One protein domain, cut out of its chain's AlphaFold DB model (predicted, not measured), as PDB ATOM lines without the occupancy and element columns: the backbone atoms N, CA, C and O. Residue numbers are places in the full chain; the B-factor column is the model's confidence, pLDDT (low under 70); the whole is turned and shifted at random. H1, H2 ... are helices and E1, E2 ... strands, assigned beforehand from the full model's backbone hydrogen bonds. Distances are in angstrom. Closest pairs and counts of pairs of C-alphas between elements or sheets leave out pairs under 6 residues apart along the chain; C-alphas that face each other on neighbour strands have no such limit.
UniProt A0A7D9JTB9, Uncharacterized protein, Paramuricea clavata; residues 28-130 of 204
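What this domain is: This is residues 28 to 130 of the 204 residues of an uncharacterized protein of Paramuricea clavata (UniProt A0A7D9JTB9). What is the main picture? A two-stranded hairpin, E1 and E2, bridges a cluster of three helices, H2, H3 and H4, at one end and little H1 with the long loop of residues 32 to 50 at the other. What is it made of? The printed part has 103 residues, with four named helices and two named strands in the order H1 E1 E2 H2 H3 H4; the sheet, E1 - E2, is antiparallel. The class is mixed, with 51 residues, under half, in named elements. How spread out is it? It is only just loose, close to compact, with a radius of gyration of the C-alphas of 15.5 A and spans of 41 by 29 by 28 A.

Where its parts are: Where does it begin? H1, residues 28 to 31, begins with C-alpha 28 at (206.223, 121.001, 264.223). Which strands follow? E1, residues 51 to 57, and E2, residues 67 to 73, are each 17.8 A long. Which helices follow? H2 is residues 85 to 93, 12.3 A; H3 is 101 to 111, 15.7 A; H4 is 117 to 129, 18.4 A, with C-alpha 129 at (212.164, 131.042, 236.995).

How they stand to each other: What is by the hairpin E1 and E2? H1 and E1 are near each other, with 6 pairs of C-alphas within 10 A. N 53 and O 71 are 2.8 A apart, within hydrogen-bond range. The closest C-alphas of E2 and H2, Val 69 and Val 87, are 7.1 A apart. How do the helices stand? H3 and H4 touch at Ala 105 and Ala 120, C-alphas 5.1 A apart, at a steep tilt of 57 degrees, opposite ways. H2 and H4 only just touch, with 3 pairs of C-alphas within 8 A, the closest Glu 89 and Ile 127 at 6.7 A, about perpendicular at 85 degrees; H4 does so with residues 127 to 128 alone. Are their backbones regular in hydrogen bonding? In H2, H3 and H4 every O i to N i+4 pair is within hydrogen-bond range; H1 is too short for such a pair, and its 1 pair of O i and N i+3 is not within range.

The domain as a whole: How large is it? The two C-alphas farthest apart, Gly 34 and Val 117, are 42.5 A apart. Which links are long? Those from H1 to E1 and from E2 to H2 are long, and the printed part has no cut. Where is confidence low? Residues 93 to 102 and residue 130 have pLDDT under 70.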
ATOM      1  N   SER A  28     204.942 120.570 263.667       91.81
ATOM      2  CA  SER A  28     206.223 121.001 264.223       91.81
ATOM      3  C   SER A  28     207.369 120.053 263.862       91.81
ATOM      4  O   SER A  28     208.520 120.481 263.856       91.81
ATOM      5  N   GLU A  29     207.077 118.800 263.485       91.94
ATOM      6  CA  GLU A  29     208.081 117.868 262.957       91.94
ATOM      7  C   GLU A  29     208.634 118.333 261.598       91.94
ATOM      8  O   GLU A  29     209.809 118.110 261.320       91.94
ATOM      9  N   LEU A  30     207.828 119.027 260.776       89.00
ATOM     10  CA  LEU A  30     208.274 119.603 259.497       89.00
ATOM     11  C   LEU A  30     208.843 121.014 259.642       89.00
ATOM     12  O   LEU A  30     209.823 121.355 258.988       89.00
ATOM     13  N   LEU A  31     208.201 121.853 260.458       89.31
ATOM     14  CA  LEU A  31     208.512 123.288 260.538       89.31
ATOM     15  C   LEU A  31     209.483 123.651 261.673       89.31
ATOM     16  O   LEU A  31     209.894 124.808 261.793       89.31
ATOM     17  N   GLY A  32     209.840 122.682 262.514       88.19
ATOM     18  CA  GLY A  32     210.643 122.876 263.715       88.19
ATOM     19  C   GLY A  32     209.810 123.206 264.960       88.19
ATOM     20  O   GLY A  32     208.681 123.702 264.897       88.19
ATOM     21  N   ALA A  33     210.392 122.926 266.129       81.69
ATOM     22  CA  ALA A  33     209.742 123.138 267.418       81.69
ATOM     23  C   ALA A  33     209.393 124.622 267.642       81.69
ATOM     24  O   ALA A  33     210.262 125.489 267.584       81.69
ATOM     25  N   GLY A  34     208.119 124.902 267.940       73.69
ATOM     26  CA  GLY A  34     207.608 126.258 268.182       73.69
ATOM     27  C   GLY A  34     207.088 126.989 266.938       73.69
ATOM     28  O   GLY A  34     206.508 128.064 267.080       73.69
ATOM     29  N   SER A  35     207.232 126.404 265.746       79.31
ATOM     30  CA  SER A  35     206.672 126.931 264.500       79.31
ATOM     31  C   SER A  35     205.261 126.383 264.272       79.31
ATOM     32  O   SER A  35     205.064 125.175 264.150       79.31
ATOM     33  N   GLY A  36     204.266 127.270 264.211       81.00
ATOM     34  CA  GLY A  36     202.900 126.933 263.803       81.00
ATOM     35  C   GLY A  36     202.668 127.225 262.322       81.00
ATOM     36  O   GLY A  36     203.348 128.069 261.738       81.00
ATOM     37  N   LEU A  37     201.679 126.563 261.724       89.19
ATOM     38  CA  LEU A  37     201.212 126.870 260.376       89.19
ATOM     39  C   LEU A  37     199.835 127.526 260.474       89.19
ATOM     40  O   LEU A  37     198.937 126.993 261.119       89.19
ATOM     41  N   ASN A  38     199.657 128.684 259.839       88.56
ATOM     42  CA  ASN A  38     198.344 129.310 259.710       88.56
ATOM     43  C   ASN A  38     197.958 129.357 258.235       88.56
ATOM     44  O   ASN A  38     198.580 130.070 257.451       88.56
ATOM     45  N   LEU A  39     196.939 128.586 257.863       87.56
ATOM     46  CA  LEU A  39     196.452 128.506 256.492       87.56
ATOM     47  C   LEU A  39     195.191 129.335 256.352       87.56
ATOM     48  O   LEU A  39     194.261 129.208 257.149       87.56
ATOM     49  N   THR A  40     195.160 130.161 255.315       85.06
ATOM     50  CA  THR A  40     194.023 131.020 255.006       85.06
ATOM     51  C   THR A  40     193.687 130.874 253.528       85.06
ATOM     52  O   THR A  40     194.561 130.982 252.673       85.06
ATOM     53  N   ALA A  41     192.424 130.597 253.222       82.25
ATOM     54  CA  ALA A  41     191.911 130.584 251.862       82.25
ATOM     55  C   ALA A  41     191.880 132.006 251.280       82.25
ATOM     56  O   ALA A  41     191.866 132.994 252.010       82.25
ATOM     57  N   ALA A  42     191.753 132.126 249.957       72.62
ATOM     58  CA  ALA A  42     191.705 133.423 249.270       72.62
ATOM     59  C   ALA A  42     190.563 134.354 249.736       72.62
ATOM     60  O   ALA A  42     190.607 135.559 249.512       72.62
ATOM     61  N   ASN A  43     189.524 133.817 250.383       76.44
ATOM     62  CA  ASN A  43     188.433 134.599 250.972       76.44
ATOM     63  C   ASN A  43     188.684 135.001 252.442       76.44
ATOM     64  O   ASN A  43     187.763 135.485 253.096       76.44
ATOM     65  N   GLY A  44     189.885 134.765 252.980       77.19
ATOM     66  CA  GLY A  44     190.239 135.063 254.368       77.19
ATOM     67  C   GLY A  44     189.804 134.000 255.383       77.19
ATOM     68  O   GLY A  44     190.047 134.163 256.576       77.19
ATOM     69  N   THR A  45     189.158 132.914 254.948       83.12
ATOM     70  CA  THR A  45     188.729 131.838 255.856       83.12
ATOM     71  C   THR A  45     189.920 130.983 256.260       83.12
ATOM     72  O   THR A  45     190.700 130.574 255.404       83.12
ATOM     73  N   SER A  46     190.053 130.677 257.549       87.44
ATOM     74  CA  SER A  46     191.088 129.753 258.020       87.44
ATOM     75  C   SER A  46     190.818 128.330 257.518       87.44
ATOM     76  O   SER A  46     189.676 127.879 257.558       87.44
ATOM     77  N   ILE A  47     191.859 127.635 257.055       87.69
ATOM     78  CA  ILE A  47     191.784 126.235 256.617       87.69
ATOM     79  C   ILE A  47     192.332 125.355 257.749       87.69
ATOM     80  O   ILE A  47     193.545 125.354 257.986       87.69
ATOM     81  N   PRO A  48     191.482 124.600 258.464       90.94
ATOM     82  CA  PRO A  48     191.942 123.758 259.556       90.94
ATOM     83  C   PRO A  48     192.715 122.542 259.031       90.94
ATOM     84  O   PRO A  48     192.370 121.945 258.007       90.94
ATOM     85  N   TYR A  49     193.725 122.121 259.788       92.00
ATOM     86  CA  TYR A  49     194.475 120.888 259.555       92.00
ATOM     87  C   TYR A  49     194.733 120.159 260.882       92.00
ATOM     88  O   TYR A  49     194.704 120.758 261.955       92.00
ATOM     89  N   LYS A  50     194.941 118.843 260.813       91.88
ATOM     90  CA  LYS A  50     195.247 117.962 261.954       91.88
ATOM     91  C   LYS A  50     196.742 117.713 262.127       91.88
ATOM     92  O   LYS A  50     197.178 117.357 263.212       91.88
ATOM     93  N   GLY A  51     197.493 117.840 261.043       92.06
ATOM     94  CA  GLY A  51     198.903 117.498 260.951       92.06
ATOM     95  C   GLY A  51     199.253 117.205 259.502       92.06
ATOM     96  O   GLY A  51     198.565 117.674 258.587       92.06
ATOM     97  N   TRP A  52     200.284 116.399 259.297       93.12
ATOM     98  CA  TRP A  52     200.705 115.968 257.971       93.12
ATOM     99  C   TRP A  52     200.945 114.459 257.924       93.12
ATOM    100  O   TRP A  52     201.086 113.803 258.954       93.12
ATOM    101  N   VAL A  53     200.960 113.910 256.717       92.62
ATOM    102  CA  VAL A  53     201.332 112.522 256.434       92.62
ATOM    103  C   VAL A  53     202.359 112.503 255.315       92.62
ATOM    104  O   VAL A  53     202.290 113.312 254.391       92.62
ATOM    105  N   GLU A  54     203.303 111.575 255.384       91.25
ATOM    106  CA  GLU A  54     204.176 111.281 254.256       91.25
ATOM    107  C   GLU A  54     203.422 110.378 253.276       91.25
ATOM    108  O   GLU A  54     202.980 109.287 253.645       91.25
ATOM    109  N   ALA A  55     203.231 110.838 252.038       87.88
ATOM    110  CA  ALA A  55     202.532 110.067 251.022       87.88
ATOM    111  C   ALA A  55     203.345 109.972 249.734       87.88
ATOM    112  O   ALA A  55     204.047 110.900 249.328       87.88
ATOM    113  N   ARG A  56     203.195 108.826 249.072       87.75
ATOM    114  CA  ARG A  56     203.709 108.590 247.727       87.75
ATOM    115  C   ARG A  56     202.701 109.112 246.720       87.75
ATOM    116  O   ARG A  56     201.521 108.766 246.785       87.75
ATOM    117  N   PHE A  57     203.161 109.961 245.817       84.94
ATOM    118  CA  PHE A  57     202.319 110.699 244.895       84.94
ATOM    119  C   PHE A  57     202.793 110.513 243.454       84.94
ATOM    120  O   PHE A  57     203.991 110.518 243.168       84.94
ATOM    121  N   ARG A  58     201.825 110.377 242.543       84.12
ATOM    122  CA  ARG A  58     202.016 110.312 241.090       84.12
ATOM    123  C   ARG A  58     201.052 111.287 240.433       84.12
ATOM    124  O   ARG A  58     199.921 111.422 240.900       84.12
ATOM    125  N   LEU A  59     201.491 111.943 239.361       78.06
ATOM    126  CA  LEU A  59     200.639 112.851 238.591       78.06
ATOM    127  C   LEU A  59     199.588 112.056 237.806       78.06
ATOM    128  O   LEU A  59     198.393 112.325 237.933       78.06
ATOM    129  N   ASN A  60     200.021 111.014 237.096       76.31
ATOM    130  CA  ASN A  60     199.159 110.065 236.408       76.31
ATOM    131  C   ASN A  60     199.314 108.648 236.986       76.31
ATOM    132  O   ASN A  60     200.372 108.257 237.472       76.31
ATOM    133  N   ARG A  61     198.257 107.832 236.903       74.38
ATOM    134  CA  ARG A  61     198.312 106.404 237.265       74.38
ATOM    135  C   ARG A  61     199.280 105.614 236.391       74.38
ATOM    136  O   ARG A  61     199.819 104.613 236.854       74.38
ATOM    137  N   GLU A  62     199.443 106.048 235.148       74.62
ATOM    138  CA  GLU A  62     200.339 105.437 234.165       74.62
ATOM    139  C   GLU A  62     201.781 105.950 234.283       74.62
ATOM    140  O   GLU A  62     202.669 105.404 233.634       74.62
ATOM    141  N   ASP A  63     202.034 106.964 235.119       70.75
ATOM    142  CA  ASP A  63     203.388 107.460 235.334       70.75
ATOM    143  C   ASP A  63     204.189 106.464 236.183       70.75
ATOM    144  O   ASP A  63     203.771 106.044 237.266       70.75
ATOM    145  N   GLU A  64     205.387 106.128 235.710       72.44
ATOM    146  CA  GLU A  64     206.366 105.356 236.484       72.44
ATOM    147  C   GLU A  64     207.020 106.208 237.581       72.44
ATOM    148  O   GLU A  64     207.501 105.681 238.585       72.44
ATOM    149  N   LYS A  65     207.020 107.536 237.399       76.19
ATOM    150  CA  LYS A  65     207.616 108.481 238.340       76.19
ATOM    151  C   LYS A  65     206.696 108.702 239.539       76.19
ATOM    152  O   LYS A  65     205.564 109.165 239.407       76.19
ATOM    153  N   GLU A  66     207.233 108.425 240.717       84.81
ATOM    154  CA  GLU A  66     206.585 108.594 242.012       84.81
ATOM    155  C   GLU A  66     207.494 109.436 242.905       84.81
ATOM    156  O   GLU A  66     208.697 109.191 242.959       84.81
ATOM    157  N   VAL A  67     206.917 110.414 243.600       85.12
ATOM    158  CA  VAL A  67     207.632 111.240 244.580       85.12
ATOM    159  C   VAL A  67     207.030 111.039 245.962       85.12
ATOM    160  O   VAL A  67     205.821 110.839 246.102       85.12
ATOM    161  N   THR A  68     207.863 111.119 246.991       88.62
ATOM    162  CA  THR A  68     207.418 111.076 248.385       88.62
ATOM    163  C   THR A  68     207.401 112.493 248.929       88.62
ATOM    164  O   THR A  68     208.440 113.147 248.976       88.62
ATOM    165  N   VAL A  69     206.224 112.986 249.316       90.00
ATOM    166  CA  VAL A  69     206.057 114.366 249.787       90.00
ATOM    167  C   VAL A  69     205.117 114.439 250.993       90.00
ATOM    168  O   VAL A  69     204.208 113.610 251.131       90.00
ATOM    169  N   PRO A  70     205.303 115.435 251.876       92.31
ATOM    170  CA  PRO A  70     204.390 115.672 252.982       92.31
ATOM    171  C   PRO A  70     203.073 116.285 252.489       92.31
ATOM    172  O   PRO A  70     203.066 117.320 251.822       92.31
ATOM    173  N   PHE A  71     201.948 115.688 252.881       91.56
ATOM    174  CA  PHE A  71     200.609 116.229 252.654       91.56
ATOM    175  C   PHE A  71     199.954 116.643 253.961       91.56
ATOM    176  O   PHE A  71     199.970 115.903 254.943       91.56
ATOM    177  N   LEU A  72     199.313 117.808 253.955       92.75
ATOM    178  CA  LEU A  72     198.498 118.251 255.077       92.75
ATOM    179  C   LEU A  72     197.179 117.486 255.122       92.75
ATOM    180  O   LEU A  72     196.501 117.314 254.109       92.75
ATOM    181  N   VAL A  73     196.792 117.076 256.325       90.81
ATOM    182  CA  VAL A  73     195.528 116.383 256.566       90.81
ATOM    183  C   VAL A  73     194.535 117.366 257.155       90.81
ATOM    184  O   VAL A  73     194.747 117.877 258.252       90.81
ATOM    185  N   THR A  74     193.424 117.603 256.466       89.12
ATOM    186  CA  THR A  74     192.326 118.432 256.975       89.12
ATOM    187  C   THR A  74     191.185 117.566 257.531       89.12
ATOM    188  O   THR A  74     190.948 116.467 257.025       89.12
ATOM    189  N   PRO A  75     190.487 117.995 258.607       85.19
ATOM    190  CA  PRO A  75     189.224 117.372 259.009       85.19
ATOM    191  C   PRO A  75     188.090 117.619 258.005       85.19
ATOM    192  O   PRO A  75     187.072 116.935 258.084       85.19
ATOM    193  N   GLU A  76     188.230 118.608 257.123       86.00
ATOM    194  CA  GLU A  76     187.186 119.000 256.184       86.00
ATOM    195  C   GLU A  76     187.154 118.083 254.962       86.00
ATOM    196  O   GLU A  76     188.173 117.563 254.504       86.00
ATOM    197  N   GLN A  77     185.961 117.897 254.403       82.06
ATOM    198  CA  GLN A  77     185.815 117.219 253.127       82.06
ATOM    199  C   GLN A  77     186.043 118.229 252.004       82.06
ATOM    200  O   GLN A  77     185.189 119.072 251.732       82.06
ATOM    201  N   LEU A  78     187.197 118.134 251.349       80.06
ATOM    202  CA  LEU A  78     187.492 118.929 250.164       80.06
ATOM    203  C   LEU A  78     186.877 118.256 248.937       80.06
ATOM    204  O   LEU A  78     187.153 117.089 248.665       80.06
ATOM    205  N   GLU A  79     186.077 118.999 248.169       80.75
ATOM    206  CA  GLU A  79     185.584 118.522 246.867       80.75
ATOM    207  C   GLU A  79     186.742 118.252 245.895       80.75
ATOM    208  O   GLU A  79     186.667 117.349 245.063       80.75
ATOM    209  N   GLN A  80     187.823 119.031 246.011       79.00
ATOM    210  CA  GLN A  80     189.035 118.905 245.210       79.00
ATOM    211  C   GLN A  80     190.266 119.024 246.120       79.00
ATOM    212  O   GLN A  80     190.498 120.094 246.689       79.00
ATOM    213  N   PRO A  81     191.054 117.946 246.286       81.50
ATOM    214  CA  PRO A  81     192.332 118.013 246.983       81.50
ATOM    215  C   PRO A  81     193.282 119.014 246.318       81.50
ATOM    216  O   PRO A  81     193.308 119.141 245.093       81.50
ATOM    217  N   ILE A  82     194.076 119.710 247.129       86.25
ATOM    218  CA  ILE A  82     195.018 120.731 246.663       86.25
ATOM    219  C   ILE A  82     196.414 120.115 246.586       86.25
ATOM    220  O   ILE A  82     196.896 119.536 247.558       86.25
ATOM    221  N   ILE A  83     197.072 120.279 245.439       85.88
ATOM    222  CA  ILE A  83     198.483 119.932 245.252       85.88
ATOM    223  C   ILE A  83     199.268 121.240 245.229       85.88
ATOM    224  O   ILE A  83     198.990 122.122 244.417       85.88
ATOM    225  N   GLY A  84     200.229 121.376 246.141       85.19
ATOM    226  CA  GLY A  84     201.117 122.533 246.164       85.19
ATOM    227  C   GLY A  84     202.058 122.543 244.957       85.19
ATOM    228  O   GLY A  84     202.449 121.492 244.443       85.19
ATOM    229  N   TYR A  85     202.455 123.736 244.511       82.62
ATOM    230  CA  TYR A  85     203.399 123.869 243.397       82.62
ATOM    231  C   TYR A  85     204.767 123.248 243.721       82.62
ATOM    232  O   TYR A  85     205.450 122.805 242.809       82.62
ATOM    233  N   ASN A  86     205.140 123.169 245.002       83.94
ATOM    234  CA  ASN A  86     206.358 122.514 245.486       83.94
ATOM    235  C   ASN A  86     206.430 121.035 245.076       83.94
ATOM    236  O   ASN A  86     207.504 120.522 244.784       83.94
ATOM    237  N   VAL A  87     205.285 120.351 245.005       84.38
ATOM    238  CA  VAL A  87     205.226 118.973 244.504       84.38
ATOM    239  C   VAL A  87     205.515 118.960 243.004       84.38
ATOM    240  O   VAL A  87     206.331 118.170 242.547       84.38
ATOM    241  N   ILE A  88     204.904 119.872 242.238       80.19
ATOM    242  CA  ILE A  88     205.144 120.012 240.790       80.19
ATOM    243  C   ILE A  88     206.616 120.354 240.516       80.19
ATOM    244  O   ILE A  88     207.228 119.782 239.617       80.19
ATOM    245  N   GLU A  89     207.203 121.241 241.317       78.62
ATOM    246  CA  GLU A  89     208.622 121.585 241.272       78.62
ATOM    247  C   GLU A  89     209.514 120.367 241.529       78.62
ATOM    248  O   GLU A  89     210.467 120.144 240.786       78.62
ATOM    249  N   LEU A  90     209.178 119.518 242.501       79.88
ATOM    250  CA  LEU A  90     209.924 118.284 242.753       79.88
ATOM    251  C   LEU A  90     209.893 117.334 241.542       79.88
ATOM    252  O   LEU A  90     210.922 116.774 241.155       79.88
ATOM    253  N   PHE A  91     208.746 117.220 240.860       75.75
ATOM    254  CA  PHE A  91     208.667 116.478 239.594       75.75
ATOM    255  C   PHE A  91     209.537 117.087 238.489       75.75
ATOM    256  O   PHE A  91     210.039 116.332 237.654       75.75
ATOM    257  N   LEU A  92     209.742 118.406 238.489       72.12
ATOM    258  CA  LEU A  92     210.652 119.082 237.561       72.12
ATOM    259  C   LEU A  92     212.130 118.834 237.915       72.12
ATOM    260  O   LEU A  92     212.946 118.702 237.007       72.12
ATOM    261  N   GLN A  93     212.478 118.751 239.205       69.62
ATOM    262  CA  GLN A  93     213.865 118.653 239.681       69.62
ATOM    263  C   GLN A  93     214.427 117.221 239.697       69.62
ATOM    264  O   GLN A  93     215.566 117.014 239.292       69.62
ATOM    265  N   GLU A  94     213.651 116.214 240.115       61.56
ATOM    266  CA  GLU A  94     214.126 114.815 240.231       61.56
ATOM    267  C   GLU A  94     214.210 114.067 238.891       61.56
ATOM    268  O   GLU A  94     214.394 112.854 238.832       61.56
ATOM    269  N   GLY A  95     213.977 114.755 237.781       53.94
ATOM    270  CA  GLY A  95     214.157 114.161 236.475       53.94
ATOM    271  C   GLY A  95     215.593 114.343 236.006       53.94
ATOM    272  O   GLY A  95     215.966 115.433 235.573       53.94
ATOM    273  N   GLU A  96     216.393 113.281 236.084       45.28
ATOM    274  CA  GLU A  96     217.699 113.243 235.432       45.28
ATOM    275  C   GLU A  96     217.529 113.650 233.953       45.28
ATOM    276  O   GLU A  96     216.886 112.954 233.172       45.28
ATOM    277  N   ASN A  97     218.104 114.795 233.570       44.91
ATOM    278  CA  ASN A  97     218.164 115.319 232.197       44.91
ATOM    279  C   ASN A  97     216.870 115.877 231.568       44.91
ATOM    280  O   ASN A  97     216.634 115.668 230.377       44.91
ATOM    281  N   TYR A  98     216.074 116.693 232.269       49.78
ATOM    282  CA  TYR A  98     215.060 117.510 231.579       49.78
ATOM    283  C   TYR A  98     215.633 118.808 231.017       49.78
ATOM    284  O   TYR A  98     215.409 119.905 231.518       49.78
ATOM    285  N   SER A  99     216.296 118.679 229.872       49.88
ATOM    286  CA  SER A  99     216.334 119.758 228.885       49.88
ATOM    287  C   SER A  99     214.997 119.922 228.143       49.88
ATOM    288  O   SER A  99     214.931 120.725 227.215       49.88
ATOM    289  N   ASP A 100     213.950 119.158 228.490       58.06
ATOM    290  CA  ASP A 100     212.704 119.118 227.723       58.06
ATOM    291  C   ASP A 100     211.457 119.388 228.577       58.06
ATOM    292  O   ASP A 100     210.730 118.479 228.982       58.06
ATOM    293  N   ASN A 101     211.191 120.675 228.817       60.91
ATOM    294  CA  ASN A 101     209.971 121.198 229.451       60.91
ATOM    295  C   ASN A 101     208.668 120.657 228.818       60.91
ATOM    296  O   ASN A 101     207.619 120.672 229.463       60.91
ATOM    297  N   LEU A 102     208.729 120.162 227.576       61.53
ATOM    298  CA  LEU A 102     207.594 119.616 226.836       61.53
ATOM    299  C   LEU A 102     207.038 118.329 227.465       61.53
ATOM    300  O   LEU A 102     205.828 118.108 227.471       61.53
ATOM    301  N   SER A 103     207.909 117.499 228.032       70.06
ATOM    302  CA  SER A 103     207.536 116.224 228.656       70.06
ATOM    303  C   SER A 103     206.707 116.416 229.934       70.06
ATOM    304  O   SER A 103     205.647 115.813 230.083       70.06
ATOM    305  N   VAL A 104     207.119 117.318 230.829       70.88
ATOM    306  CA  VAL A 104     206.401 117.600 232.080       70.88
ATOM    307  C   VAL A 104     205.106 118.351 231.793       70.88
ATOM    308  O   VAL A 104     204.080 118.054 232.403       70.88
ATOM    309  N   ALA A 105     205.103 119.249 230.800       74.69
ATOM    310  CA  ALA A 105     203.869 119.861 230.317       74.69
ATOM    311  C   ALA A 105     202.876 118.792 229.835       74.69
ATOM    312  O   ALA A 105     201.691 118.871 230.148       74.69
ATOM    313  N   HIS A 106     203.357 117.759 229.137       76.62
ATOM    314  CA  HIS A 106     202.531 116.640 228.695       76.62
ATOM    315  C   HIS A 106     201.990 115.802 229.865       76.62
ATOM    316  O   HIS A 106     200.813 115.451 229.843       76.62
ATOM    317  N   HIS A 107     202.786 115.541 230.911       75.62
ATOM    318  CA  HIS A 107     202.305 114.865 232.128       75.62
ATOM    319  C   HIS A 107     201.235 115.684 232.864       75.62
ATOM    320  O   HIS A 107     200.231 115.133 233.307       75.62
ATOM    321  N   ILE A 108     201.391 117.009 232.956       79.56
ATOM    322  CA  ILE A 108     200.359 117.888 233.527       79.56
ATOM    323  C   ILE A 108     199.086 117.808 232.675       79.56
ATOM    324  O   ILE A 108     198.005 117.543 233.193       79.56
ATOM    325  N   VAL A 109     199.194 117.972 231.359       82.69
ATOM    326  CA  VAL A 109     198.034 117.917 230.454       82.69
ATOM    327  C   VAL A 109     197.325 116.561 230.511       82.69
ATOM    328  O   VAL A 109     196.099 116.523 230.497       82.69
ATOM    329  N   SER A 110     198.065 115.452 230.609       79.69
ATOM    330  CA  SER A 110     197.472 114.113 230.703       79.69
ATOM    331  C   SER A 110     196.825 113.834 232.063       79.69
ATOM    332  O   SER A 110     195.904 113.025 232.142       79.69
ATOM    333  N   SER A 111     197.277 114.511 233.122       78.94
ATOM    334  CA  SER A 111     196.778 114.329 234.491       78.94
ATOM    335  C   SER A 111     195.583 115.230 234.823       78.94
ATOM    336  O   SER A 111     194.787 114.905 235.705       78.94
ATOM    337  N   PHE A 112     195.422 116.356 234.117       79.69
ATOM    338  CA  PHE A 112     194.367 117.336 234.381       79.69
ATOM    339  C   PHE A 112     193.442 117.527 233.171       79.69
ATOM    340  O   PHE A 112     193.813 118.121 232.163       79.69
ATOM    341  N   ASN A 113     192.173 117.138 233.328       70.19
ATOM    342  CA  ASN A 113     191.153 117.114 232.265       70.19
ATOM    343  C   ASN A 113     190.842 118.468 231.581       70.19
ATOM    344  O   ASN A 113     190.097 118.488 230.605       70.19
ATOM    345  N   ASN A 114     191.364 119.596 232.078       76.75
ATOM    346  CA  ASN A 114     191.051 120.949 231.596       76.75
ATOM    347  C   ASN A 114     192.283 121.864 231.469       76.75
ATOM    348  O   ASN A 114     192.142 123.086 231.528       76.75
ATOM    349  N   VAL A 115     193.485 121.306 231.320       80.00
ATOM    350  CA  VAL A 115     194.707 122.104 231.149       80.00
ATOM    351  C   VAL A 115     195.194 121.989 229.709       80.00
ATOM    352  O   VAL A 115     195.467 120.898 229.217       80.00
ATOM    353  N   GLY A 116     195.295 123.119 229.009       83.31
ATOM    354  CA  GLY A 116     195.907 123.158 227.684       83.31
ATOM    355  C   GLY A 116     197.432 123.095 227.772       83.31
ATOM    356  O   GLY A 116     198.023 123.617 228.714       83.31
ATOM    357  N   VAL A 117     198.088 122.537 226.747       83.12
ATOM    358  CA  VAL A 117     199.564 122.454 226.668       83.12
ATOM    359  C   VAL A 117     200.227 123.811 226.914       83.12
ATOM    360  O   VAL A 117     201.163 123.906 227.697       83.12
ATOM    361  N   LYS A 118     199.683 124.882 226.327       81.25
ATOM    362  CA  LYS A 118     200.206 126.242 226.516       81.25
ATOM    363  C   LYS A 118     200.104 126.729 227.961       81.25
ATOM    364  O   LYS A 118     200.997 127.436 228.415       81.25
ATOM    365  N   ASP A 119     199.032 126.381 228.665       82.31
ATOM    366  CA  ASP A 119     198.832 126.798 230.056       82.31
ATOM    367  C   ASP A 119     199.785 126.027 230.980       82.31
ATOM    368  O   ASP A 119     200.411 126.623 231.855       82.31
ATOM    369  N   ALA A 120     199.981 124.727 230.723       82.44
ATOM    370  CA  ALA A 120     200.968 123.905 231.424       82.44
ATOM    371  C   ALA A 120     202.404 124.412 231.204       82.44
ATOM    372  O   ALA A 120     203.158 124.572 232.161       82.44
ATOM    373  N   GLU A 121     202.774 124.737 229.962       83.00
ATOM    374  CA  GLU A 121     204.077 125.332 229.642       83.00
ATOM    375  C   GLU A 121     204.284 126.670 230.363       83.00
ATOM    376  O   GLU A 121     205.370 126.941 230.874       83.00
ATOM    377  N   GLN A 122     203.266 127.533 230.416       80.62
ATOM    378  CA  GLN A 122     203.363 128.808 231.130       80.62
ATOM    379  C   GLN A 122     203.534 128.615 232.637       80.62
ATOM    380  O   GLN A 122     204.354 129.313 233.234       80.62
ATOM    381  N   LEU A 123     202.810 127.662 233.229       81.12
ATOM    382  CA  LEU A 123     202.943 127.304 234.639       81.12
ATOM    383  C   LEU A 123     204.365 126.820 234.960       81.12
ATOM    384  O   LEU A 123     204.993 127.351 235.870       81.12
ATOM    385  N   ILE A 124     204.899 125.878 234.175       81.06
ATOM    386  CA  ILE A 124     206.266 125.356 234.351       81.06
ATOM    387  C   ILE A 124     207.295 126.479 234.233       81.06
ATOM    388  O   ILE A 124     208.178 126.600 235.076       81.06
ATOM    389  N   ASN A 125     207.152 127.339 233.220       80.19
ATOM    390  CA  ASN A 125     208.057 128.470 233.023       80.19
ATOM    391  C   ASN A 125     208.049 129.448 234.204       80.19
ATOM    392  O   ASN A 125     209.068 130.084 234.453       80.19
ATOM    393  N   ILE A 126     206.921 129.612 234.900       79.31
ATOM    394  CA  ILE A 126     206.853 130.454 236.100       79.31
ATOM    395  C   ILE A 126     207.514 129.761 237.285       79.31
ATOM    396  O   ILE A 126     208.350 130.380 237.934       79.31
ATOM    397  N   ILE A 127     207.205 128.484 237.521       79.12
ATOM    398  CA  ILE A 127     207.794 127.707 238.622       79.12
ATOM    399  C   ILE A 127     209.327 127.675 238.501       79.12
ATOM    400  O   ILE A 127     210.028 127.953 239.465       79.12
ATOM    401  N   GLN A 128     209.860 127.410 237.304       76.50
ATOM    402  CA  GLN A 128     211.306 127.290 237.074       76.50
ATOM    403  C   GLN A 128     212.084 128.604 237.202       76.50
ATOM    404  O   GLN A 128     213.292 128.569 237.429       76.50
ATOM    405  N   ARG A 129     211.445 129.760 236.990       71.38
ATOM    406  CA  ARG A 129     212.164 131.042 236.995       71.38
ATOM    407  C   ARG A 129     212.640 131.439 238.379       71.38
ATOM    408  O   ARG A 129     213.702 132.048 238.458       71.38
ATOM    409  N   ASN A 130     211.895 131.062 239.421       62.28
ATOM    410  CA  ASN A 130     212.228 131.297 240.826       62.28
ATOM    411  C   ASN A 130     212.810 132.705 241.097       62.28
ATOM    412  O   ASN A 130     213.690 132.887 241.938       62.28
TER     413      ASN A 130